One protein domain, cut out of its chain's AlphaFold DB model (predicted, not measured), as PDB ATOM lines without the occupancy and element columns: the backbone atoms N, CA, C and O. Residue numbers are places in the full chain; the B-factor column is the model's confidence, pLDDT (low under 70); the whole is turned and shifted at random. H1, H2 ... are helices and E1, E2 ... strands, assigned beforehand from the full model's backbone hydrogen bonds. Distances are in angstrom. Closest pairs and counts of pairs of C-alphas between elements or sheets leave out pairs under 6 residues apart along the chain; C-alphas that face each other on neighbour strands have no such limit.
ATOM      1  N   MET A  25      18.543 -17.892 -18.595       52.81
ATOM      2  CA  MET A  25      18.946 -19.275 -18.302       52.81
ATOM      3  C   MET A  25      20.470 -19.403 -18.402       52.81
ATOM      4  O   MET A  25      21.068 -18.916 -19.358       52.81
ATOM      5  N   SER A  26      21.142 -20.033 -17.439       52.97
ATOM      6  CA  SER A  26      22.607 -20.168 -17.477       52.97
ATOM      7  C   SER A  26      23.080 -21.022 -18.664       52.97
ATOM      8  O   SER A  26      22.697 -22.180 -18.791       52.97
ATOM      9  N   VAL A  27      23.974 -20.482 -19.497       47.03
ATOM     10  CA  VAL A  27      24.701 -21.213 -20.550       47.03
ATOM     11  C   VAL A  27      26.129 -21.507 -20.096       47.03
ATOM     12  O   VAL A  27      27.081 -20.757 -20.337       47.03
ATOM     13  N   GLY A  28      26.278 -22.631 -19.402       46.38
ATOM     14  CA  GLY A  28      27.573 -23.200 -19.033       46.38
ATOM     15  C   GLY A  28      28.034 -22.929 -17.596       46.38
ATOM     16  O   GLY A  28      27.294 -22.454 -16.735       46.38
ATOM     17  N   THR A  29      29.298 -23.261 -17.330       42.38
ATOM     18  CA  THR A  29      29.881 -23.384 -15.978       42.38
ATOM     19  C   THR A  29      30.320 -22.066 -15.332       42.38
ATOM     20  O   THR A  29      30.772 -22.072 -14.191       42.38
ATOM     21  N   ASN A  30      30.226 -20.940 -16.047       45.50
ATOM     22  CA  ASN A  30      30.886 -19.675 -15.689       45.50
ATOM     23  C   ASN A  30      29.924 -18.550 -15.246       45.50
ATOM     24  O   ASN A  30      30.339 -17.394 -15.253       45.50
ATOM     25  N   GLY A  31      28.665 -18.849 -14.906       49.50
ATOM     26  CA  GLY A  31      27.707 -17.830 -14.434       49.50
ATOM     27  C   GLY A  31      27.376 -16.796 -15.502       49.50
ATOM     28  O   GLY A  31      27.556 -15.604 -15.309       49.50
ATOM     29  N   THR A  32      27.040 -17.263 -16.703       50.44
ATOM     30  CA  THR A  32      26.576 -16.396 -17.788       50.44
ATOM     31  C   THR A  32      25.236 -16.922 -18.246       50.44
ATOM     32  O   THR A  32      25.121 -18.112 -18.539       50.44
ATOM     33  N   THR A  33      24.234 -16.058 -18.313       52.69
ATOM     34  CA  THR A  33      22.870 -16.439 -18.671       52.69
ATOM     35  C   THR A  33      22.490 -15.956 -20.069       52.69
ATOM     36  O   THR A  33      22.763 -14.804 -20.398       52.69
ATOM     37  N   VAL A  34      21.835 -16.790 -20.882       51.38
ATOM     38  CA  VAL A  34      21.140 -16.347 -22.099       51.38
ATOM     39  C   VAL A  34      19.740 -15.888 -21.777       51.38
ATOM     40  O   VAL A  34      19.030 -16.477 -20.967       51.38
ATOM     41  N   GLN A  35      19.343 -14.847 -22.480       50.75
ATOM     42  CA  GLN A  35      17.989 -14.348 -22.502       50.75
ATOM     43  C   GLN A  35      17.245 -15.041 -23.645       50.75
ATOM     44  O   GLN A  35      17.723 -15.039 -24.781       50.75
ATOM     45  N   ALA A  36      16.104 -15.672 -23.370       46.72
ATOM     46  CA  ALA A  36      15.314 -16.307 -24.419       46.72
ATOM     47  C   ALA A  36      14.661 -15.217 -25.296       46.72
ATOM     48  O   ALA A  36      13.653 -14.629 -24.921       46.72
ATOM     49  N   VAL A  37      15.228 -14.923 -26.475       46.16
ATOM     50  CA  VAL A  37      14.781 -13.792 -27.329       46.16
ATOM     51  C   VAL A  37      13.451 -14.064 -28.062       46.16
ATOM     52  O   VAL A  37      12.875 -13.185 -28.696       46.16
ATOM     53  N   SER A  38      12.887 -15.261 -27.953       45.25
ATOM     54  CA  SER A  38      11.563 -15.572 -28.485       45.25
ATOM     55  C   SER A  38      11.014 -16.747 -27.699       45.25
ATOM     56  O   SER A  38      11.562 -17.837 -27.800       45.25
ATOM     57  N   GLY A  39       9.971 -16.518 -26.896       53.56
ATOM     58  CA  GLY A  39       9.405 -17.517 -25.990       53.56
ATOM     59  C   GLY A  39       9.318 -18.923 -26.597       53.56
ATOM     60  O   GLY A  39       8.856 -19.093 -27.724       53.56
ATOM     61  N   THR A  40       9.737 -19.914 -25.804       53.53
ATOM     62  CA  THR A  40       9.799 -21.353 -26.123       53.53
ATOM     63  C   THR A  40      10.601 -21.732 -27.368       53.53
ATOM     64  O   THR A  40      10.061 -21.739 -28.473       53.53
ATOM     65  N   THR A  41      11.829 -22.218 -27.163       58.03
ATOM     66  CA  THR A  41      12.488 -23.116 -28.122       58.03
ATOM     67  C   THR A  41      12.493 -24.527 -27.541       58.03
ATOM     68  O   THR A  41      13.058 -24.762 -26.478       58.03
ATOM     69  N   GLU A  42      11.856 -25.476 -28.226       63.56
ATOM     70  CA  GLU A  42      12.005 -26.907 -27.946       63.56
ATOM     71  C   GLU A  42      12.898 -27.512 -29.035       63.56
ATOM     72  O   GLU A  42      12.614 -27.373 -30.227       63.56
ATOM     73  N   PHE A  43      13.987 -28.173 -28.642       58.56
ATOM     74  CA  PHE A  43      14.878 -28.869 -29.570       58.56
ATOM     75  C   PHE A  43      15.083 -30.305 -29.109       58.56
ATOM     76  O   PHE A  43      15.565 -30.552 -28.005       58.56
ATOM     77  N   MET A  44      14.700 -31.260 -29.961       67.50
ATOM     78  CA  MET A  44      14.784 -32.699 -29.676       67.50
ATOM     79  C   MET A  44      14.136 -33.108 -28.338       67.50
ATOM     80  O   MET A  44      14.634 -33.987 -27.641       67.50
ATOM     81  N   GLY A  45      13.020 -32.477 -27.963       66.06
ATOM     82  CA  GLY A  45      12.326 -32.771 -26.706       66.06
ATOM     83  C   GLY A  45      12.943 -32.123 -25.465       66.06
ATOM     84  O   GLY A  45      12.446 -32.351 -24.365       66.06
ATOM     85  N   THR A  46      14.014 -31.338 -25.614       69.81
ATOM     86  CA  THR A  46      14.507 -30.456 -24.556       69.81
ATOM     87  C   THR A  46      13.855 -29.084 -24.699       69.81
ATOM     88  O   THR A  46      14.005 -28.438 -25.739       69.81
ATOM     89  N   GLU A  47      13.149 -28.638 -23.661       71.00
ATOM     90  CA  GLU A  47      12.535 -27.312 -23.606       71.00
ATOM     91  C   GLU A  47      13.497 -26.284 -23.000       71.00
ATOM     92  O   GLU A  47      13.991 -26.445 -21.887       71.00
ATOM     93  N   TYR A  48      13.719 -25.198 -23.732       66.56
ATOM     94  CA  TYR A  48      14.547 -24.069 -23.326       66.56
ATOM     95  C   TYR A  48      13.644 -22.842 -23.147       66.56
ATOM     96  O   TYR A  48      13.621 -21.924 -23.970       66.56
ATOM     97  N   ASN A  49      12.817 -22.875 -22.097       66.56
ATOM     98  CA  ASN A  49      11.981 -21.751 -21.676       66.56
ATOM     99  C   ASN A  49      11.872 -21.686 -20.147       66.56
ATOM    100  O   ASN A  49      11.212 -22.551 -19.582       66.56
ATOM    101  N   PRO A  50      12.393 -20.646 -19.485       61.22
ATOM    102  CA  PRO A  50      12.317 -20.518 -18.029       61.22
ATOM    103  C   PRO A  50      10.887 -20.443 -17.456       61.22
ATOM    104  O   PRO A  50      10.693 -20.814 -16.307       61.22
ATOM    105  N   ASP A  51       9.883 -20.022 -18.233       62.56
ATOM    106  CA  ASP A  51       8.474 -19.937 -17.798       62.56
ATOM    107  C   ASP A  51       7.724 -21.279 -17.840       62.56
ATOM    108  O   ASP A  51       6.581 -21.379 -17.389       62.56
ATOM    109  N   LYS A  52       8.307 -22.293 -18.484       69.56
ATOM    110  CA  LYS A  52       7.653 -23.588 -18.737       69.56
ATOM    111  C   LYS A  52       8.546 -24.792 -18.469       69.56
ATOM    112  O   LYS A  52       8.043 -25.908 -18.396       69.56
ATOM    113  N   CYS A  53       9.850 -24.578 -18.344       75.75
ATOM    114  CA  CYS A  53      10.799 -25.645 -18.123       75.75
ATOM    115  C   CYS A  53      10.792 -26.080 -16.659       75.75
ATOM    116  O   CYS A  53      10.674 -25.274 -15.738       75.75
ATOM    117  N   VAL A  54      10.973 -27.380 -16.463       83.38
ATOM    118  CA  VAL A  54      11.235 -27.968 -15.152       83.38
ATOM    119  C   VAL A  54      12.670 -27.661 -14.708       83.38
ATOM    120  O   VAL A  54      13.606 -27.641 -15.516       83.38
ATOM    121  N   LEU A  55      12.845 -27.421 -13.413       82.12
ATOM    122  CA  LEU A  55      14.084 -26.998 -12.773       82.12
ATOM    123  C   LEU A  55      15.030 -28.175 -12.538       82.12
ATOM    124  O   LEU A  55      14.639 -29.215 -12.011       82.12
ATOM    125  N   GLN A  56      16.310 -28.009 -12.860       82.81
ATOM    126  CA  GLN A  56      17.300 -29.062 -12.635       82.81
ATOM    127  C   GLN A  56      17.875 -29.061 -11.208       82.81
ATOM    128  O   GLN A  56      17.728 -28.104 -10.445       82.81
ATOM    129  N   PHE A  57      18.670 -30.091 -10.905       81.19
ATOM    130  CA  PHE A  57      19.522 -30.201  -9.716       81.19
ATOM    131  C   PHE A  57      20.329 -28.920  -9.395       81.19
ATOM    132  O   PHE A  57      21.042 -28.383 -10.241       81.19
ATOM    133  N   LEU A  58      20.256 -28.464  -8.139       76.25
ATOM    134  CA  LEU A  58      20.830 -27.216  -7.604       76.25
ATOM    135  C   LEU A  58      20.222 -25.903  -8.125       76.25
ATOM    136  O   LEU A  58      20.701 -24.845  -7.710       76.25
ATOM    137  N   SER A  59      19.163 -25.939  -8.944       76.81
ATOM    138  CA  SER A  59      18.412 -24.723  -9.299       76.81
ATOM    139  C   SER A  59      17.919 -24.021  -8.047       76.81
ATOM    140  O   SER A  59      17.417 -24.675  -7.137       76.81
ATOM    141  N   LEU A  60      18.072 -22.702  -7.998       75.19
ATOM    142  CA  LEU A  60      17.626 -21.898  -6.868       75.19
ATOM    143  C   LEU A  60      16.142 -21.549  -7.008       75.19
ATOM    144  O   LEU A  60      15.629 -21.458  -8.115       75.19
ATOM    145  N   GLU A  61      15.490 -21.309  -5.868       78.19
ATOM    146  CA  GLU A  61      14.111 -20.793  -5.804       78.19
ATOM    147  C   GLU A  61      13.050 -21.742  -6.398       78.19
ATOM    148  O   GLU A  61      12.046 -21.284  -6.925       78.19
ATOM    149  N   CYS A  62      13.239 -23.058  -6.264       82.38
ATOM    150  CA  CYS A  62      12.210 -24.036  -6.635       82.38
ATOM    151  C   CYS A  62      10.969 -23.983  -5.731       82.38
ATOM    152  O   CYS A  62      11.069 -23.661  -4.537       82.38
ATOM    153  N   ASP A  63       9.833 -24.422  -6.271       81.69
ATOM    154  CA  ASP A  63       8.713 -24.963  -5.507       81.69
ATOM    155  C   ASP A  63       8.567 -26.485  -5.708       81.69
ATOM    156  O   ASP A  63       9.302 -27.111  -6.474       81.69
ATOM    157  N   ASP A  64       7.672 -27.104  -4.929       71.69
ATOM    158  CA  ASP A  64       7.596 -28.565  -4.760       71.69
ATOM    159  C   ASP A  64       7.300 -29.322  -6.070       71.69
ATOM    160  O   ASP A  64       7.713 -30.471  -6.203       71.69
ATOM    161  N   ASP A  65       6.648 -28.672  -7.039       78.25
ATOM    162  CA  ASP A  65       6.241 -29.268  -8.319       78.25
ATOM    163  C   ASP A  65       7.143 -28.858  -9.501       78.25
ATOM    164  O   ASP A  65       6.918 -29.288 -10.634       78.25
ATOM    165  N   ASP A  66       8.167 -28.034  -9.259       84.38
ATOM    166  CA  ASP A  66       8.964 -27.441 -10.337       84.38
ATOM    167  C   ASP A  66      10.202 -28.273 -10.681       84.38
ATOM    168  O   ASP A  66      10.796 -28.089 -11.742       84.38
ATOM    169  N   CYS A  67      10.633 -29.165  -9.788       89.06
ATOM    170  CA  CYS A  67      11.864 -29.928  -9.962       89.06
ATOM    171  C   CYS A  67      11.700 -31.084 -10.962       89.06
ATOM    172  O   CYS A  67      10.748 -31.858 -10.916       89.06
ATOM    173  N   ALA A  68      12.676 -31.212 -11.857       89.88
ATOM    174  CA  ALA A  68      12.746 -32.251 -12.873       89.88
ATOM    175  C   ALA A  68      13.223 -33.601 -12.301       89.88
ATOM    176  O   ALA A  68      13.303 -33.825 -11.095       89.88
ATOM    177  N   GLU A  69      13.609 -34.502 -13.196       90.81
ATOM    178  CA  GLU A  69      14.343 -35.717 -12.855       90.81
ATOM    179  C   GLU A  69      15.848 -35.553 -13.128       90.81
ATOM    180  O   GLU A  69      16.269 -34.662 -13.860       90.81
ATOM    181  N   LEU A  70      16.670 -36.444 -12.578       91.00
ATOM    182  CA  LEU A  70      18.076 -36.610 -12.923       91.00
ATOM    183  C   LEU A  70      18.372 -38.091 -13.162       91.00
ATOM    184  O   LEU A  70      18.236 -38.911 -12.260       91.00
ATOM    185  N   ASN A  71      18.771 -38.444 -14.384       90.56
ATOM    186  CA  ASN A  71      18.954 -39.828 -14.827       90.56
ATOM    187  C   ASN A  71      17.733 -40.729 -14.506       90.56
ATOM    188  O   ASN A  71      17.871 -41.900 -14.151       90.56
ATOM    189  N   GLY A  72      16.516 -40.190 -14.595       89.44
ATOM    190  CA  GLY A  72      15.273 -40.889 -14.255       89.44
ATOM    191  C   GLY A  72      14.909 -40.889 -12.767       89.44
ATOM    192  O   GLY A  72      13.877 -41.451 -12.409       89.44
ATOM    193  N   TYR A  73      15.732 -40.323 -11.879       92.25
ATOM    194  CA  TYR A  73      15.386 -40.141 -10.466       92.25
ATOM    195  C   TYR A  73      14.690 -38.800 -10.261       92.25
ATOM    196  O   TYR A  73      15.228 -37.765 -10.635       92.25
ATOM    197  N   GLU A  74      13.523 -38.807  -9.631       91.62
ATOM    198  CA  GLU A  74      12.775 -37.591  -9.308       91.62
ATOM    199  C   GLU A  74      13.543 -36.729  -8.297       91.62
ATOM    200  O   GLU A  74      14.018 -37.229  -7.269       91.62
ATOM    201  N   LEU A  75      13.666 -35.435  -8.588       91.31
ATOM    202  CA  LEU A  75      14.260 -34.468  -7.676       91.31
ATOM    203  C   LEU A  75      13.187 -33.881  -6.752       91.31
ATOM    204  O   LEU A  75      12.028 -33.752  -7.122       91.31
ATOM    205  N   GLU A  76      13.589 -33.485  -5.548       92.00
ATOM    206  CA  GLU A  76      12.739 -32.793  -4.580       92.00
ATOM    207  C   GLU A  76      13.241 -31.370  -4.326       92.00
ATOM    208  O   GLU A  76      14.449 -31.108  -4.308       92.00
ATOM    209  N   CYS A  77      12.313 -30.440  -4.098       91.19
ATOM    210  CA  CYS A  77      12.655 -29.080  -3.716       91.19
ATOM    211  C   CYS A  77      12.979 -29.003  -2.215       91.19
ATOM    212  O   CYS A  77      12.104 -29.087  -1.353       91.19
ATOM    213  N   VAL A  78      14.257 -28.816  -1.877       90.00
ATOM    214  CA  VAL A  78      14.733 -28.843  -0.485       90.00
ATOM    215  C   VAL A  78      15.154 -27.456  -0.018       90.00
ATOM    216  O   VAL A  78      16.035 -26.813  -0.599       90.00
ATOM    217  N   SER A  79      14.598 -27.014   1.112       89.38
ATOM    218  CA  SER A  79      15.046 -25.791   1.786       89.38
ATOM    219  C   SER A  79      16.463 -25.940   2.356       89.38
ATOM    220  O   SER A  79      16.746 -26.832   3.150       89.38
ATOM    221  N   GLN A  80      17.341 -25.006   1.998       84.69
ATOM    222  CA  GLN A  80      18.702 -24.836   2.519       84.69
ATOM    223  C   GLN A  80      18.776 -23.804   3.657       84.69
ATOM    224  O   GLN A  80      19.857 -23.339   4.018       84.69
ATOM    225  N   GLY A  81      17.632 -23.395   4.207       84.25
ATOM    226  CA  GLY A  81      17.546 -22.298   5.169       84.25
ATOM    227  C   GLY A  81      17.447 -20.932   4.490       84.25
ATOM    228  O   GLY A  81      16.873 -20.810   3.412       84.25
ATOM    229  N   LYS A  82      17.966 -19.881   5.139       82.06
ATOM    230  CA  LYS A  82      17.833 -18.494   4.664       82.06
ATOM    231  C   LYS A  82      19.152 -17.925   4.155       82.06
ATOM    232  O   LYS A  82      20.147 -17.949   4.873       82.06
ATOM    233  N   GLN A  83      19.126 -17.310   2.976       71.06
ATOM    234  CA  GLN A  83      20.215 -16.499   2.431       71.06
ATOM    235  C   GLN A  83      19.696 -15.073   2.205       71.06
ATOM    236  O   GLN A  83      18.658 -14.868   1.584       71.06
ATOM    237  N   ASN A  84      20.383 -14.066   2.754       75.75
ATOM    238  CA  ASN A  84      19.979 -12.651   2.661       75.75
ATOM    239  C   ASN A  84      18.530 -12.367   3.117       75.75
ATOM    240  O   ASN A  84      17.855 -11.489   2.588       75.75
ATOM    241  N   GLY A  85      18.038 -13.120   4.108       76.62
ATOM    242  CA  GLY A  85      16.684 -12.966   4.653       76.62
ATOM    243  C   GLY A  85      15.569 -13.613   3.824       76.62
ATOM    244  O   GLY A  85      14.431 -13.633   4.294       76.62
ATOM    245  N   LYS A  86      15.888 -14.181   2.656       76.88
ATOM    246  CA  LYS A  86      14.979 -14.980   1.827       76.88
ATOM    247  C   LYS A  86      15.242 -16.470   2.026       76.88
ATOM    248  O   LYS A  86      16.371 -16.856   2.332       76.88
ATOM    249  N   ASP A  87      14.208 -17.290   1.875       78.94
ATOM    250  CA  ASP A  87      14.369 -18.742   1.883       78.94
ATOM    251  C   ASP A  87      15.143 -19.162   0.634       78.94
ATOM    252  O   ASP A  87      14.818 -18.760  -0.479       78.94
ATOM    253  N   LYS A  88      16.195 -19.952   0.831       82.56
ATOM    254  CA  LYS A  88      16.945 -20.584  -0.245       82.56
ATOM    255  C   LYS A  88      16.436 -22.005  -0.364       82.56
ATOM    256  O   LYS A  88      16.654 -22.803   0.542       82.56
ATOM    257  N   LYS A  89      15.767 -22.322  -1.459       85.75
ATOM    258  CA  LYS A  89      15.384 -23.690  -1.810       85.75
ATOM    259  C   LYS A  89      16.151 -24.120  -3.049       85.75
ATOM    260  O   LYS A  89      16.519 -23.254  -3.844       85.75
ATOM    261  N   LEU A  90      16.421 -25.416  -3.173       86.62
ATOM    262  CA  LEU A  90      17.011 -25.959  -4.388       86.62
ATOM    263  C   LEU A  90      16.593 -27.404  -4.668       86.62
ATOM    264  O   LEU A  90      16.322 -28.156  -3.732       86.62
ATOM    265  N   CYS A  91      16.562 -27.782  -5.946       88.06
ATOM    266  CA  CYS A  91      16.248 -29.151  -6.351       88.06
ATOM    267  C   CYS A  91      17.404 -30.097  -5.988       88.06
ATOM    268  O   CYS A  91      18.553 -29.840  -6.358       88.06
ATOM    269  N   GLN A  92      17.120 -31.197  -5.291       88.56
ATOM    270  CA  GLN A  92      18.094 -32.244  -4.958       88.56
ATOM    271  C   GLN A  92      17.560 -33.631  -5.261       88.56
ATOM    272  O   GLN A  92      16.360 -33.846  -5.348       88.56
ATOM    273  N   CYS A  93      18.469 -34.594  -5.361       90.88
ATOM    274  CA  CYS A  93      18.100 -35.997  -5.290       90.88
ATOM    275  C   CYS A  93      17.449 -36.293  -3.938       90.88
ATOM    276  O   CYS A  93      17.930 -35.807  -2.907       90.88
ATOM    277  N   LYS A  94      16.427 -37.151  -3.946       91.12
ATOM    278  CA  LYS A  94      15.816 -37.662  -2.719       91.12
ATOM    279  C   LYS A  94      16.874 -38.295  -1.822       91.12
ATOM    280  O   LYS A  94      17.805 -38.951  -2.297       91.12
ATOM    281  N   SER A  95      16.715 -38.128  -0.510       89.25
ATOM    282  CA  SER A  95      17.682 -38.626   0.486       89.25
ATOM    283  C   SER A  95      17.991 -40.128   0.352       89.25
ATOM    284  O   SER A  95      19.112 -40.556   0.623       89.25
ATOM    285  N   GLU A  96      17.017 -40.927  -0.090       89.44
ATOM    286  CA  GLU A  96      17.159 -42.370  -0.337       89.44
ATOM    287  C   GLU A  96      17.951 -42.720  -1.609       89.44
ATOM    288  O   GLU A  96      18.575 -43.781  -1.662       89.44
ATOM    289  N   ASP A  97      18.029 -41.798  -2.571       90.00
ATOM    290  CA  ASP A  97      18.646 -41.998  -3.888       90.00
ATOM    291  C   ASP A  97      19.968 -41.236  -4.074       90.00
ATOM    292  O   ASP A  97      20.580 -41.306  -5.142       90.00
ATOM    293  N   LEU A  98      20.454 -40.531  -3.043       85.69
ATOM    294  CA  LEU A  98      21.629 -39.642  -3.107       85.69
ATOM    295  C   LEU A  98      22.865 -40.260  -3.778       85.69
ATOM    296  O   LEU A  98      23.615 -39.563  -4.456       85.69
ATOM    297  N   THR A  99      23.098 -41.560  -3.582       83.75
ATOM    298  CA  THR A  99      24.276 -42.244  -4.145       83.75
ATOM    299  C   THR A  99      24.093 -42.604  -5.623       83.75
ATOM    300  O   THR A  99      25.066 -42.622  -6.377       83.75
ATOM    301  N   SER A 100      22.859 -42.877  -6.044       89.00
ATOM    302  CA  SER A 100      22.545 -43.429  -7.368       89.00
ATOM    303  C   SER A 100      22.142 -42.350  -8.370       89.00
ATOM    304  O   SER A 100      22.531 -42.416  -9.530       89.00
ATOM    305  N   CYS A 101      21.430 -41.324  -7.915       87.94
ATOM    306  CA  CYS A 101      20.827 -40.275  -8.736       87.94
ATOM    307  C   CYS A 101      21.795 -39.606  -9.736       87.94
ATOM    308  O   CYS A 101      21.448 -39.372 -10.891       87.94
ATOM    309  N   GLN A 102      23.051 -39.359  -9.345       80.00
ATOM    310  CA  GLN A 102      24.028 -38.693 -10.223       80.00
ATOM    311  C   GLN A 102      24.694 -39.619 -11.249       80.00
ATOM    312  O   GLN A 102      25.113 -39.148 -12.301       80.00
ATOM    313  N   ASN A 103      24.825 -40.912 -10.943       80.56
ATOM    314  CA  ASN A 103      25.708 -41.823 -11.686       80.56
ATOM    315  C   ASN A 103      24.995 -43.080 -12.200       80.56
ATOM    316  O   ASN A 103      25.637 -44.018 -12.671       80.56
ATOM    317  N   SER A 104      23.681 -43.177 -12.040       87.25
ATOM    318  CA  SER A 104      22.897 -44.359 -12.394       87.25
ATOM    319  C   SER A 104      21.541 -43.948 -12.931       87.25
ATOM    320  O   SER A 104      21.066 -42.857 -12.639       87.25
ATOM    321  N   ALA A 105      20.926 -44.831 -13.713       84.50
ATOM    322  CA  ALA A 105      19.533 -44.679 -14.099       84.50
ATOM    323  C   ALA A 105      18.614 -45.175 -12.969       84.50
ATOM    324  O   ALA A 105      19.014 -46.036 -12.173       84.50
ATOM    325  N   ASN A 106      17.397 -44.636 -12.881       82.06
ATOM    326  CA  ASN A 106      16.375 -45.144 -11.961       82.06
ATOM    327  C   ASN A 106      16.114 -46.634 -12.245       82.06
ATOM    328  O   ASN A 106      15.942 -46.996 -13.408       82.06
ATOM    329  N   PRO A 107      16.061 -47.517 -11.229       79.50
ATOM    330  CA  PRO A 107      15.773 -48.941 -11.435       79.50
ATOM    331  C   PRO A 107      14.415 -49.207 -12.101       79.50
ATOM    332  O   PRO A 107      14.209 -50.285 -12.656       79.50
ATOM    333  N   ASN A 108      13.493 -48.243 -12.044       76.25
ATOM    334  CA  ASN A 108      12.196 -48.291 -12.711       76.25
ATOM    335  C   ASN A 108      12.229 -47.741 -14.147       76.25
ATOM    336  O   ASN A 108      11.233 -47.869 -14.859       76.25
ATOM    337  N   ALA A 109      13.340 -47.139 -14.584       75.94
ATOM    338  CA  ALA A 109      13.539 -46.799 -15.987       75.94
ATOM    339  C   ALA A 109      13.603 -48.083 -16.830       75.94
ATOM    340  O   ALA A 109      13.962 -49.158 -16.345       75.94
ATOM    341  N   THR A 110      13.238 -47.986 -18.111       75.75
ATOM    342  CA  THR A 110      13.209 -49.137 -19.023       75.75
ATOM    343  C   THR A 110      14.539 -49.903 -18.981       75.75
ATOM    344  O   THR A 110      15.615 -49.307 -19.065       75.75
ATOM    345  N   SER A 111      14.474 -51.234 -18.842       67.94
ATOM    346  CA  SER A 111      15.662 -52.101 -18.847       67.94
ATOM    347  C   SER A 111      16.504 -51.847 -20.100       67.94
ATOM    348  O   SER A 111      15.975 -51.896 -21.208       67.94
ATOM    349  N   GLY A 112      17.810 -51.623 -19.924       77.56
ATOM    350  CA  GLY A 112      18.731 -51.265 -21.014       77.56
ATOM    351  C   GLY A 112      18.942 -49.759 -21.198       77.56
ATOM    352  O   GLY A 112      19.500 -49.347 -22.210       77.56
ATOM    353  N   THR A 113      18.506 -48.935 -20.243       87.69
ATOM    354  CA  THR A 113      18.801 -47.500 -20.242       87.69
ATOM    355  C   THR A 113      20.155 -47.181 -19.614       87.69
ATOM    356  O   THR A 113      20.617 -47.855 -18.692       87.69
ATOM    357  N   VAL A 114      20.794 -46.137 -20.133       92.12
ATOM    358  CA  VAL A 114      22.141 -45.704 -19.761       92.12
ATOM    359  C   VAL A 114      22.065 -44.301 -19.145       92.12
ATOM    360  O   VAL A 114      21.404 -43.430 -19.720       92.12
ATOM    361  N   PRO A 115      22.698 -44.054 -17.983       92.25
ATOM    362  CA  PRO A 115      22.751 -42.718 -17.398       92.25
ATOM    363  C   PRO A 115      23.672 -41.796 -18.202       92.25
ATOM    364  O   PRO A 115      24.411 -42.228 -19.090       92.25
ATOM    365  N   GLN A 116      23.676 -40.516 -17.849       90.88
ATOM    366  CA  GLN A 116      24.652 -39.564 -18.362       90.88
ATOM    367  C   GLN A 116      26.091 -40.094 -18.240       90.88
ATOM    368  O   GLN A 116      26.453 -40.734 -17.254       90.88
ATOM    369  N   PHE A 117      26.910 -39.808 -19.253       90.62
ATOM    370  CA  PHE A 117      28.299 -40.259 -19.407       90.62
ATOM    371  C   PHE A 117      28.503 -41.768 -19.600       90.62
ATOM    372  O   PHE A 117      29.642 -42.200 -19.774       90.62
ATOM    373  N   GLY A 118      27.439 -42.574 -19.617       89.75
ATOM    374  CA  GLY A 118      27.532 -43.974 -20.015       89.75
ATOM    375  C   GLY A 118      27.549 -44.154 -21.537       89.75
ATOM    376  O   GLY A 118      27.043 -43.314 -22.286       89.75
ATOM    377  N   GLU A 119      28.125 -45.271 -21.988       90.75
ATOM    378  CA  GLU A 119      28.155 -45.656 -23.402       90.75
ATOM    379  C   GLU A 119      26.772 -46.104 -23.881       90.75
ATOM    380  O   GLU A 119      26.162 -47.008 -23.307       90.75
ATOM    381  N   CYS A 120      26.298 -45.491 -24.960       92.25
ATOM    382  CA  CYS A 120      24.993 -45.751 -25.545       92.25
ATOM    383  C   CYS A 120      25.099 -46.335 -26.956       92.25
ATOM    384  O   CYS A 120      26.091 -46.176 -27.664       92.25
ATOM    385  N   SER A 121      24.053 -47.041 -27.373       90.38
ATOM    386  CA  SER A 121      23.939 -47.681 -28.682       90.38
ATOM    387  C   SER A 121      22.467 -47.854 -29.066       90.38
ATOM    388  O   SER A 121      21.568 -47.483 -28.314       90.38
ATOM    389  N   GLU A 122      22.193 -48.475 -30.216       85.25
ATOM    390  CA  GLU A 122      20.823 -48.859 -30.596       85.25
ATOM    391  C   GLU A 122      20.166 -49.820 -29.588       85.25
ATOM    392  O   GLU A 122      18.943 -49.885 -29.502       85.25
ATOM    393  N   GLN A 123      20.975 -50.570 -28.833       85.19
ATOM    394  CA  GLN A 123      20.524 -51.572 -27.862       85.19
ATOM    395  C   GLN A 123      20.505 -51.031 -26.429       85.19
ATOM    396  O   GLN A 123      19.700 -51.489 -25.623       85.19
ATOM    397  N   ASN A 124      21.375 -50.060 -26.134       89.75
ATOM    398  CA  ASN A 124      21.502 -49.416 -24.831       89.75
ATOM    399  C   ASN A 124      21.257 -47.914 -24.995       89.75
ATOM    400  O   ASN A 124      22.189 -47.145 -25.225       89.75
ATOM    401  N   GLN A 125      19.997 -47.493 -24.957       91.25
ATOM    402  CA  GLN A 125      19.651 -46.087 -25.159       91.25
ATOM    403  C   GLN A 125      19.912 -45.276 -23.891       91.25
ATOM    404  O   GLN A 125      19.881 -45.808 -22.783       91.25
ATOM    405  N   CYS A 126      20.141 -43.973 -24.033       92.88
ATOM    406  CA  CYS A 126      20.122 -43.093 -22.871       92.88
ATOM    407  C   CYS A 126      18.762 -43.184 -22.178       92.88
ATOM    408  O   CYS A 126      17.739 -43.387 -22.836       92.88
ATOM    409  N   VAL A 127      18.748 -43.057 -20.853       91.81
ATOM    410  CA  VAL A 127      17.488 -42.911 -20.121       91.81
ATOM    411  C   VAL A 127      16.712 -41.721 -20.699       91.81
ATOM    412  O   VAL A 127      17.285 -40.646 -20.871       91.81
ATOM    413  N   ASP A 128      15.431 -41.919 -21.040       89.25
ATOM    414  CA  ASP A 128      14.540 -40.848 -21.525       89.25
ATOM    415  C   ASP A 128      14.127 -39.960 -20.348       89.25
ATOM    416  O   ASP A 128      13.017 -40.026 -19.832       89.25
ATOM    417  N   SER A 129      15.103 -39.207 -19.858       89.62
ATOM    418  CA  SER A 129      15.014 -38.307 -18.719       89.62
ATOM    419  C   SER A 129      16.072 -37.211 -18.879       89.62
ATOM    420  O   SER A 129      16.764 -37.116 -19.903       89.62
ATOM    421  N   TYR A 130      16.190 -36.359 -17.870       90.00
ATOM    422  CA  TYR A 130      17.110 -35.235 -17.866       90.00
ATOM    423  C   TYR A 130      18.453 -35.616 -17.239       90.00
ATOM    424  O   TYR A 130      18.541 -36.483 -16.368       90.00
ATOM    425  N   GLY A 131      19.524 -34.995 -17.721       87.69
ATOM    426  CA  GLY A 131      20.877 -35.183 -17.208       87.69
ATOM    427  C   GLY A 131      21.331 -34.013 -16.346       87.69
ATOM    428  O   GLY A 131      20.712 -32.952 -16.323       87.69
ATOM    429  N   TYR A 132      22.453 -34.191 -15.655       85.81
ATOM    430  CA  TYR A 132      23.050 -33.126 -14.865       85.81
ATOM    431  C   TYR A 132      23.763 -32.138 -15.784       85.81
ATOM    432  O   TYR A 132      24.595 -32.514 -16.617       85.81
ATOM    433  N   ILE A 133      23.494 -30.853 -15.598       79.25
ATOM    434  CA  ILE A 133      24.274 -29.789 -16.216       79.25
ATOM    435  C   ILE A 133      25.172 -29.169 -15.156       79.25
ATOM    436  O   ILE A 133      24.704 -28.735 -14.108       79.25
ATOM    437  N   ALA A 134      26.470 -29.078 -15.432       65.12
ATOM    438  CA  ALA A 134      27.361 -28.304 -14.585       65.12
ATOM    439  C   ALA A 134      27.123 -26.805 -14.835       65.12
ATOM    440  O   ALA A 134      27.606 -26.253 -15.822       65.12
ATOM    441  N   THR A 135      26.393 -26.144 -13.942       60.44
ATOM    442  CA  THR A 135      26.263 -24.681 -13.907       60.44
ATOM    443  C   THR A 135      26.828 -24.134 -12.597       60.44
ATOM    444  O   THR A 135      26.973 -24.849 -11.601       60.44
ATOM    445  N   SER A 136      27.206 -22.857 -12.593       52.28
ATOM    446  CA  SER A 136      27.598 -22.163 -11.365       52.28
ATOM    447  C   SER A 136      26.370 -21.894 -10.495       52.28
ATOM    448  O   SER A 136      25.343 -21.449 -10.998       52.28
ATOM    449  N   THR A 137      26.509 -22.063  -9.183       50.56
ATOM    450  CA  THR A 137      25.461 -21.909  -8.155       50.56
ATOM    451  C   THR A 137      24.887 -20.492  -7.982       50.56
ATOM    452  O   THR A 137      24.273 -20.220  -6.950       50.56
ATOM    453  N   GLU A 138      25.149 -19.562  -8.902       49.12
ATOM    454  CA  GLU A 138      24.953 -18.126  -8.662       49.12
ATOM    455  C   GLU A 138      23.801 -17.468  -9.430       49.12
ATOM    456  O   GLU A 138      23.452 -16.349  -9.067       49.12
ATOM    457  N   GLU A 139      23.144 -18.103 -10.407       52.44
ATOM    458  CA  GLU A 139      22.170 -17.373 -11.238       52.44
ATOM    459  C   GLU A 139      20.976 -18.225 -11.692       52.44
ATOM    460  O   GLU A 139      21.123 -19.110 -12.526       52.44
ATOM    461  N   GLY A 140      19.786 -17.893 -11.176       56.62
ATOM    462  CA  GLY A 140      18.491 -18.171 -11.808       56.62
ATOM    463  C   GLY A 140      17.996 -19.628 -11.854       56.62
ATOM    464  O   GLY A 140      18.694 -20.560 -11.442       56.62
ATOM    465  N   PRO A 141      16.753 -19.827 -12.333       63.50
ATOM    466  CA  PRO A 141      16.232 -21.150 -12.649       63.50
ATOM    467  C   PRO A 141      17.025 -21.758 -13.814       63.50
ATOM    468  O   PRO A 141      17.209 -21.128 -14.857       63.50
ATOM    469  N   ILE A 142      17.499 -22.993 -13.643       73.75
ATOM    470  CA  ILE A 142      18.203 -23.735 -14.694       73.75
ATOM    471  C   ILE A 142      17.249 -24.791 -15.240       73.75
ATOM    472  O   ILE A 142      16.878 -25.728 -14.531       73.75
ATOM    473  N   CYS A 143      16.878 -24.648 -16.510       78.62
ATOM    474  CA  CYS A 143      16.058 -25.631 -17.204       78.62
ATOM    475  C   CYS A 143      16.794 -26.969 -17.320       78.62
ATOM    476  O   CYS A 143      17.960 -27.014 -17.721       78.62
ATOM    477  N   ALA A 144      16.107 -28.059 -16.995       83.62
ATOM    478  CA  ALA A 144      16.652 -29.396 -17.158       83.62
ATOM    479  C   ALA A 144      16.814 -29.760 -18.646       83.62
ATOM    480  O   ALA A 144      15.928 -29.516 -19.467       83.62
ATOM    481  N   GLU A 145      17.934 -30.400 -18.996       85.69
ATOM    482  CA  GLU A 145      18.218 -30.838 -20.368       85.69
ATOM    483  C   GLU A 145      18.070 -32.348 -20.530       85.69
ATOM    484  O   GLU A 145      18.605 -33.114 -19.724       85.69
ATOM    485  N   LYS A 146      17.383 -32.792 -21.593       88.75
ATOM    486  CA  LYS A 146      17.283 -34.222 -21.899       88.75
ATOM    487  C   LYS A 146      18.641 -34.818 -22.250       88.75
ATOM    488  O   LYS A 146      19.511 -34.151 -22.816       88.75
ATOM    489  N   LEU A 147      18.789 -36.103 -21.944       91.06
ATOM    490  CA  LEU A 147      19.926 -36.897 -22.384       91.06
ATOM    491  C   LEU A 147      19.764 -37.354 -23.830       91.06
ATOM    492  O   LEU A 147      18.724 -37.860 -24.242       91.06
ATOM    493  N   HIS A 148      20.857 -37.239 -24.571       92.12
ATOM    494  CA  HIS A 148      20.969 -37.644 -25.961       92.12
ATOM    495  C   HIS A 148      22.187 -38.536 -26.142       92.12
ATOM    496  O   HIS A 148      23.233 -38.308 -25.537       92.12
ATOM    497  N   CYS A 149      22.072 -39.540 -27.005       92.69
ATOM    498  CA  CYS A 149      23.205 -40.380 -27.369       92.69
ATOM    499  C   CYS A 149      24.044 -39.664 -28.434       92.69
ATOM    500  O   CYS A 149      23.597 -39.512 -29.571       92.69
ATOM    501  N   VAL A 150      25.240 -39.197 -28.070       91.44
ATOM    502  CA  VAL A 150      26.096 -38.391 -28.952       91.44
ATOM    503  C   VAL A 150      27.311 -39.190 -29.383       91.44
ATOM    504  O   VAL A 150      28.052 -39.712 -28.553       91.44
ATOM    505  N   GLN A 151      27.532 -39.248 -30.692       87.00
ATOM    506  CA  GLN A 151      28.663 -39.953 -31.279       87.00
ATOM    507  C   GLN A 151      29.943 -39.106 -31.248       87.00
ATOM    508  O   GLN A 151      29.930 -37.903 -31.541       87.00
ATOM    509  N   GLU A 152      31.059 -39.752 -30.923       82.56
ATOM    510  CA  GLU A 152      32.400 -39.191 -31.059       82.56
ATOM    511  C   GLU A 152      32.753 -38.955 -32.541       82.56
ATOM    512  O   GLU A 152      32.568 -39.821 -33.394       82.56
ATOM    513  N   ILE A 153      33.279 -37.770 -32.852       78.25
ATOM    514  CA  ILE A 153      33.655 -37.328 -34.205       78.25
ATOM    515  C   ILE A 153      35.168 -37.148 -34.391       78.25
ATOM    516  O   ILE A 153      35.624 -36.995 -35.521       78.25
ATOM    517  N   ASN A 154      35.963 -37.163 -33.316       67.88
ATOM    518  CA  ASN A 154      37.419 -37.048 -33.409       67.88
ATOM    519  C   ASN A 154      38.071 -38.433 -33.555       67.88
ATOM    520  O   ASN A 154      38.250 -39.182 -32.598       67.88
ATOM    521  N   THR A 155      38.417 -38.778 -34.791       57.47
ATOM    522  CA  THR A 155      38.689 -40.145 -35.248       57.47
ATOM    523  C   THR A 155      40.160 -40.568 -35.159       57.47
ATOM    524  O   THR A 155      40.760 -40.963 -36.160       57.47
ATOM    525  N   THR A 156      40.767 -40.530 -33.970       59.81
ATOM    526  CA  THR A 156      41.957 -41.380 -33.715       59.81
ATOM    527  C   THR A 156      41.586 -42.739 -33.118       59.81
ATOM    528  O   THR A 156      42.389 -43.670 -33.173       59.81
ATOM    529  N   ALA A 157      40.359 -42.880 -32.607       60.75
ATOM    530  CA  ALA A 157      39.814 -44.140 -32.122       60.75
ATOM    531  C   ALA A 157      39.436 -45.071 -33.286       60.75
ATOM    532  O   ALA A 157      38.856 -44.645 -34.283       60.75
ATOM    533  N   THR A 158      39.768 -46.358 -33.155       63.00
ATOM    534  CA  THR A 158      39.429 -47.402 -34.140       63.00
ATOM    535  C   THR A 158      37.928 -47.701 -34.169       63.00
ATOM    536  O   THR A 158      37.407 -48.107 -35.203       63.00
ATOM    537  N   GLU A 159      37.231 -47.443 -33.060       69.94
ATOM    538  CA  GLU A 159      35.778 -47.528 -32.927       69.94
ATOM    539  C   GLU A 159      35.300 -46.277 -32.170       69.94
ATOM    540  O   GLU A 159      35.668 -46.109 -31.006       69.94
ATOM    541  N   PRO A 160      34.562 -45.352 -32.815       77.19
ATOM    542  CA  PRO A 160      34.044 -44.166 -32.143       77.19
ATOM    543  C   PRO A 160      32.961 -44.571 -31.143       77.19
ATOM    544  O   PRO A 160      31.995 -45.246 -31.509       77.19
ATOM    545  N   ALA A 161      33.113 -44.145 -29.891       84.25
ATOM    546  CA  ALA A 161      32.109 -44.383 -28.865       84.25
ATOM    547  C   ALA A 161      30.940 -43.399 -29.014       84.25
ATOM    548  O   ALA A 161      31.114 -42.255 -29.444       84.25
ATOM    549  N   SER A 162      29.750 -43.835 -28.609       90.44
ATOM    550  CA  SER A 162      28.613 -42.944 -28.390       90.44
ATOM    551  C   SER A 162      28.331 -42.870 -26.899       90.44
ATOM    552  O   SER A 162      28.302 -43.898 -26.225       90.44
ATOM    553  N   ILE A 163      28.152 -41.661 -26.375       91.75
ATOM    554  CA  ILE A 163      28.004 -41.409 -24.939       91.75
ATOM    555  C   ILE A 163      26.755 -40.561 -24.690       91.75
ATOM    556  O   ILE A 163      26.428 -39.672 -25.479       91.75
ATOM    557  N   CYS A 164      26.050 -40.832 -23.591       93.25
ATOM    558  CA  CYS A 164      24.896 -40.042 -23.172       93.25
ATOM    559  C   CYS A 164      25.300 -38.663 -22.646       93.25
ATOM    560  O   CYS A 164      25.964 -38.551 -21.615       93.25
ATOM    561  N   HIS A 165      24.823 -37.614 -23.309       91.19
ATOM    562  CA  HIS A 165      25.078 -36.224 -22.960       91.19
ATOM    563  C   HIS A 165      23.818 -35.371 -23.016       91.19
ATOM    564  O   HIS A 165      22.976 -35.521 -23.894       91.19
ATOM    565  N   THR A 166      23.745 -34.404 -22.110       89.62
ATOM    566  CA  THR A 166      22.980 -33.172 -22.327       89.62
ATOM    567  C   THR A 166      23.753 -32.228 -23.252       89.62
ATOM    568  O   THR A 166      24.971 -32.382 -23.408       89.62
ATOM    569  N   CYS A 167      23.091 -31.227 -23.835       85.06
ATOM    570  CA  CYS A 167      23.755 -30.235 -24.683       85.06
ATOM    571  C   CYS A 167      24.944 -29.589 -23.950       85.06
ATOM    572  O   CYS A 167      26.074 -29.588 -24.448       85.06
ATOM    573  N   MET A 168      24.718 -29.129 -22.721       80.44
ATOM    574  CA  MET A 168      25.746 -28.464 -21.927       80.44
ATOM    575  C   MET A 168      26.865 -29.399 -21.477       80.44
ATOM    576  O   MET A 168      28.032 -29.015 -21.526       80.44
ATOM    577  N   SER A 169      26.559 -30.636 -21.073       82.88
ATOM    578  CA  SER A 169      27.614 -31.589 -20.691       82.88
ATOM    579  C   SER A 169      28.487 -31.996 -21.882       82.88
ATOM    580  O   SER A 169      29.687 -32.202 -21.708       82.88
ATOM    581  N   CYS A 170      27.918 -32.045 -23.093       85.12
ATOM    582  CA  CYS A 170      28.676 -32.252 -24.325       85.12
ATOM    583  C   CYS A 170      29.638 -31.082 -24.585       85.12
ATOM    584  O   CYS A 170      30.826 -31.295 -24.836       85.12
ATOM    585  N   ILE A 171      29.145 -29.840 -24.483       79.75
ATOM    586  CA  ILE A 171      29.964 -28.630 -24.664       79.75
ATOM    587  C   ILE A 171      31.086 -28.584 -23.622       79.75
ATOM    588  O   ILE A 171      32.247 -28.427 -23.990       79.75
ATOM    589  N   ALA A 172      30.766 -28.806 -22.345       77.31
ATOM    590  CA  ALA A 172      31.741 -28.804 -21.258       77.31
ATOM    591  C   ALA A 172      32.818 -29.891 -21.425       77.31
ATOM    592  O   ALA A 172      33.982 -29.674 -21.089       77.31
ATOM    593  N   GLN A 173      32.466 -31.063 -21.962       77.38
ATOM    594  CA  GLN A 173      33.450 -32.112 -22.221       77.38
ATOM    595  C   GLN A 173      34.363 -31.780 -23.408       77.38
ATOM    596  O   GLN A 173      35.551 -32.108 -23.370       77.38
ATOM    597  N   ASN A 174      33.833 -31.120 -24.440       76.12
ATOM    598  CA  ASN A 174      34.647 -30.589 -25.532       76.12
ATOM    599  C   ASN A 174      35.561 -29.438 -25.058       76.12
ATOM    600  O   ASN A 174      36.677 -29.340 -25.554       76.12
ATOM    601  N   ASP A 175      35.131 -28.636 -24.080       68.12
ATOM    602  CA  ASP A 175      35.902 -27.543 -23.458       68.12
ATOM    603  C   ASP A 175      37.030 -28.039 -22.540       68.12
ATOM    604  O   ASP A 175      38.182 -27.622 -22.641       68.12
ATOM    605  N   ALA A 176      36.763 -29.047 -21.708       59.09
ATOM    606  CA  ALA A 176      37.785 -29.650 -20.853       59.09
ATOM    607  C   ALA A 176      38.959 -30.288 -21.637       59.09
ATOM    608  O   ALA A 176      40.019 -30.558 -21.054       59.09
ATOM    609  N   ALA A 177      38.797 -30.523 -22.946       52.56
ATOM    610  CA  ALA A 177      39.838 -31.041 -23.834       52.56
ATOM    611  C   ALA A 177      40.954 -30.020 -24.148       52.56
ATOM    612  O   ALA A 177      42.042 -30.427 -24.578       52.56
ATOM    613  N   ASP A 178      40.754 -28.736 -23.823       48.69
ATOM    614  CA  ASP A 178      41.750 -27.657 -23.952       48.69
ATOM    615  C   ASP A 178      43.016 -27.890 -23.112       48.69
ATOM    616  O   ASP A 178      44.046 -27.244 -23.308       48.69
ATOM    617  N   LYS A 179      42.990 -28.867 -22.197       51.75
ATOM    618  CA  LYS A 179      44.174 -29.264 -21.428       51.75
ATOM    619  C   LYS A 179      45.092 -30.252 -22.145       51.75
ATOM    620  O   LYS A 179      46.209 -30.417 -21.656       51.75
ATOM    621  N   GLN A 180      44.695 -30.890 -23.259       47.41
ATOM    622  CA  GLN A 180      45.594 -31.812 -23.983       47.41
ATOM    623  C   GLN A 180      45.505 -31.853 -25.519       47.41
ATOM    624  O   GLN A 180      46.470 -32.327 -26.114       47.41
ATOM    625  N   LEU A 181      44.466 -31.350 -26.200       41.28
ATOM    626  CA  LEU A 181      44.421 -31.382 -27.674       41.28
ATOM    627  C   LEU A 181      43.673 -30.172 -28.253       41.28
ATOM    628  O   LEU A 181      42.502 -30.259 -28.612       41.28
ATOM    629  N   ALA A 182      44.383 -29.053 -28.407       43.41
ATOM    630  CA  ALA A 182      43.925 -27.931 -29.216       43.41
ATOM    631  C   ALA A 182      43.689 -28.394 -30.667       43.41
ATOM    632  O   ALA A 182      44.644 -28.675 -31.394       43.41
ATOM    633  N   GLY A 183      42.423 -28.476 -31.086       46.91
ATOM    634  CA  GLY A 183      42.077 -28.432 -32.507       46.91
ATOM    635  C   GLY A 183      40.979 -29.358 -33.019       46.91
ATOM    636  O   GLY A 183      40.649 -29.238 -34.196       46.91
ATOM    637  N   VAL A 184      40.395 -30.265 -32.224       53.81
ATOM    638  CA  VAL A 184      39.340 -31.150 -32.758       53.81
ATOM    639  C   VAL A 184      38.243 -31.425 -31.727       53.81
ATOM    640  O   VAL A 184      38.477 -32.066 -30.703       53.81
ATOM    641  N   LYS A 185      37.021 -30.971 -32.047       61.75
ATOM    642  CA  LYS A 185      35.778 -31.300 -31.332       61.75
ATOM    643  C   LYS A 185      35.673 -32.811 -31.165       61.75
ATOM    644  O   LYS A 185      35.728 -33.523 -32.162       61.75
ATOM    645  N   ARG A 186      35.522 -33.298 -29.932       75.62
ATOM    646  CA  ARG A 186      35.424 -34.737 -29.665       75.62
ATOM    647  C   ARG A 186      34.034 -35.267 -29.977       75.62
ATOM    648  O   ARG A 186      33.927 -36.300 -30.617       75.62
ATOM    649  N   PHE A 187      32.995 -34.525 -29.613       83.75
ATOM    650  CA  PHE A 187      31.597 -34.883 -29.857       83.75
ATOM    651  C   PHE A 187      30.885 -33.831 -30.711       83.75
ATOM    652  O   PHE A 187      31.180 -32.634 -30.614       83.75
ATOM    653  N   ASN A 188      29.921 -34.259 -31.531       83.56
ATOM    654  CA  ASN A 188      29.085 -33.350 -32.318       83.56
ATOM    655  C   ASN A 188      27.951 -32.743 -31.473       83.56
ATOM    656  O   ASN A 188      26.788 -33.078 -31.658       83.56
ATOM    657  N   CYS A 189      28.262 -31.826 -30.556       84.75
ATOM    658  CA  CYS A 189      27.232 -31.215 -29.701       84.75
ATOM    659  C   CYS A 189      26.185 -30.416 -30.493       84.75
ATOM    660  O   CYS A 189      25.056 -30.259 -30.040       84.75
ATOM    661  N   SER A 190      26.517 -29.959 -31.705       82.88
ATOM    662  CA  SER A 190      25.572 -29.256 -32.577       82.88
ATOM    663  C   SER A 190      24.388 -30.120 -33.014       82.88
ATOM    664  O   SER A 190      23.378 -29.570 -33.433       82.88
ATOM    665  N   SER A 191      24.471 -31.452 -32.905       84.75
ATOM    666  CA  SER A 191      23.320 -32.312 -33.186       84.75
ATOM    667  C   SER A 191      22.289 -32.339 -32.061       84.75
ATOM    668  O   SER A 191      21.203 -32.843 -32.300       84.75
ATOM    669  N   ILE A 192      22.613 -31.848 -30.858       85.69
ATOM    670  CA  ILE A 192      21.741 -31.921 -29.667       85.69
ATOM    671  C   ILE A 192      21.500 -30.560 -28.997       85.69
ATOM    672  O   ILE A 192      20.723 -30.459 -28.049       85.69
ATOM    673  N   CYS A 193      22.169 -29.515 -29.480       81.88
ATOM    674  CA  CYS A 193      22.085 -28.160 -28.955       81.88
ATOM    675  C   CYS A 193      21.292 -27.251 -29.907       81.88
ATOM    676  O   CYS A 193      21.619 -27.218 -31.096       81.88
ATOM    677  N   PRO A 194      20.324 -26.463 -29.402       78.06
ATOM    678  CA  PRO A 194      19.716 -25.365 -30.149       78.06
ATOM    679  C   PRO A 194      20.756 -24.392 -30.708       78.06
ATOM    680  O   PRO A 194      21.803 -24.158 -30.093       78.06
ATOM    681  N   GLN A 195      20.443 -23.778 -31.850       71.81
ATOM    682  CA  GLN A 195      21.357 -22.857 -32.523       71.81
ATOM    683  C   GLN A 195      21.653 -21.618 -31.669       71.81
ATOM    684  O   GLN A 195      22.786 -21.160 -31.647       71.81
ATOM    685  N   GLU A 196      20.687 -21.135 -30.891       70.69
ATOM    686  CA  GLU A 196      20.828 -19.968 -30.015       70.69
ATOM    687  C   GLU A 196      21.888 -20.195 -28.924       70.69
ATOM    688  O   GLU A 196      22.677 -19.304 -28.591       70.69
ATOM    689  N   ILE A 197      21.942 -21.420 -28.394       72.44
ATOM    690  CA  ILE A 197      22.961 -21.834 -27.430       72.44
ATOM    691  C   ILE A 197      24.326 -21.888 -28.117       72.44
ATOM    692  O   ILE A 197      25.303 -21.360 -27.587       72.44
ATOM    693  N   LEU A 198      24.400 -22.487 -29.308       73.31
ATOM    694  CA  LEU A 198      25.645 -22.572 -30.076       73.31
ATOM    695  C   LEU A 198      26.192 -21.184 -30.440       73.31
ATOM    696  O   LEU A 198      27.394 -20.956 -30.309       73.31
ATOM    697  N   ASP A 199      25.320 -20.262 -30.845       70.38
ATOM    698  CA  ASP A 199      25.670 -18.886 -31.198       70.38
ATOM    699  C   ASP A 199      26.201 -18.124 -29.981       70.38
ATOM    700  O   ASP A 199      27.221 -17.441 -30.075       70.38
ATOM    701  N   THR A 200      25.587 -18.315 -28.809       68.12
ATOM    702  CA  THR A 200      26.066 -17.690 -27.568       68.12
ATOM    703  C   THR A 200      27.442 -18.212 -27.163       68.12
ATOM    704  O   THR A 200      28.321 -17.438 -26.776       68.12
ATOM    705  N   VAL A 201      27.674 -19.526 -27.257       66.25
ATOM    706  CA  VAL A 201      29.001 -20.085 -26.965       66.25
ATOM    707  C   VAL A 201      30.027 -19.562 -27.979       66.25
ATOM    708  O   VAL A 201      31.132 -19.180 -27.595       66.25
ATOM    709  N   ALA A 202      29.662 -19.448 -29.261       65.75
ATOM    710  CA  ALA A 202      30.522 -18.865 -30.290       65.75
ATOM    711  C   ALA A 202      30.878 -17.391 -30.016       65.75
ATOM    712  O   ALA A 202      32.043 -17.014 -30.155       65.75
ATOM    713  N   GLU A 203      29.916 -16.572 -29.589       64.06
ATOM    714  CA  GLU A 203      30.146 -15.177 -29.198       64.06
ATOM    715  C   GLU A 203      31.103 -15.078 -28.001       64.06
ATOM    716  O   GLU A 203      32.059 -14.298 -28.026       64.06
ATOM    717  N   ARG A 204      30.913 -15.920 -26.979       63.28
ATOM    718  CA  ARG A 204      31.800 -15.981 -25.806       63.28
ATOM    719  C   ARG A 204      33.239 -16.327 -26.163       63.28
ATOM    720  O   ARG A 204      34.173 -15.741 -25.611       63.28
ATOM    721  N   ASN A 205      33.405 -17.282 -27.068       60.38
ATOM    722  CA  ASN A 205      34.706 -17.676 -27.588       60.38
ATOM    723  C   ASN A 205      35.379 -16.524 -28.330       60.38
ATOM    724  O   ASN A 205      36.507 -16.155 -28.010       60.38
ATOM    725  N   ALA A 206      34.635 -15.848 -29.209       62.41
ATOM    726  CA  ALA A 206      35.117 -14.657 -29.900       62.41
ATOM    727  C   ALA A 206      35.489 -13.506 -28.940       62.41
ATOM    728  O   ALA A 206      36.396 -12.727 -29.232       62.41
ATOM    729  N   ALA A 207      34.823 -13.409 -27.786       58.28
ATOM    730  CA  ALA A 207      35.091 -12.413 -26.749       58.28
ATOM    731  C   ALA A 207      36.274 -12.763 -25.817       58.28
ATOM    732  O   ALA A 207      36.599 -11.977 -24.926       58.28
ATOM    733  N   GLY A 208      36.935 -13.914 -25.994       51.28
ATOM    734  CA  GLY A 208      38.097 -14.308 -25.188       51.28
ATOM    735  C   GLY A 208      37.779 -14.639 -23.721       51.28
ATOM    736  O   GLY A 208      38.691 -14.744 -22.904       51.28
TER     737      GLY A 208
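AT A GLANCE: This is residues 25 to 208 of the 269 residues of an uncharacterized protein of Phytophthora infestans (strain T30-4) (UniProt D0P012). With little regular structure, this is a body mostly of loops, with the long hairpin E4-E5 at one end and hairpin E6-E7 with helix H1 toward the other. Seven strands, then two helices, hold 61 of 184 printed residues, class mixed; each sheet is one antiparallel pair. It is compact, radius of gyration of the C-alphas 16.7 A, spanning 54 by 44 by 31 A.

HOW THE PARTS SIT: E4, residues 73 to 83, and E5, residues 86 to 93, form a hairpin; N 80 and O 88, 2.7 A apart, are within hydrogen-bond range. E6, residues 148 to 151, and E7, residues 162 to 165, form another, with N 148 and O 165 at 2.8 A. H1, residues 167 to 179, and H2, residues 195 to 206, are near each other. Every O i to N i+4 pair is within range in H2, 6 of 9 in H1. E2, residues 41 to 43, and E3, residues 46 to 48, form a hairpin, N 43 to O 46 2.9 A. E1, residues 33 to 35, pairs with no named strand.

IN THESE COORDINATES: E4 runs 27.4 A from C-alpha 73 at (15.386, -40.141, -10.466); H2 ends at C-alpha 206 (35.117, -14.657, -29.900).

THE WHOLE: The printed part has no cut. The link E5 to E6, 54 residues, is long. Low confidence includes residues 25 to 46.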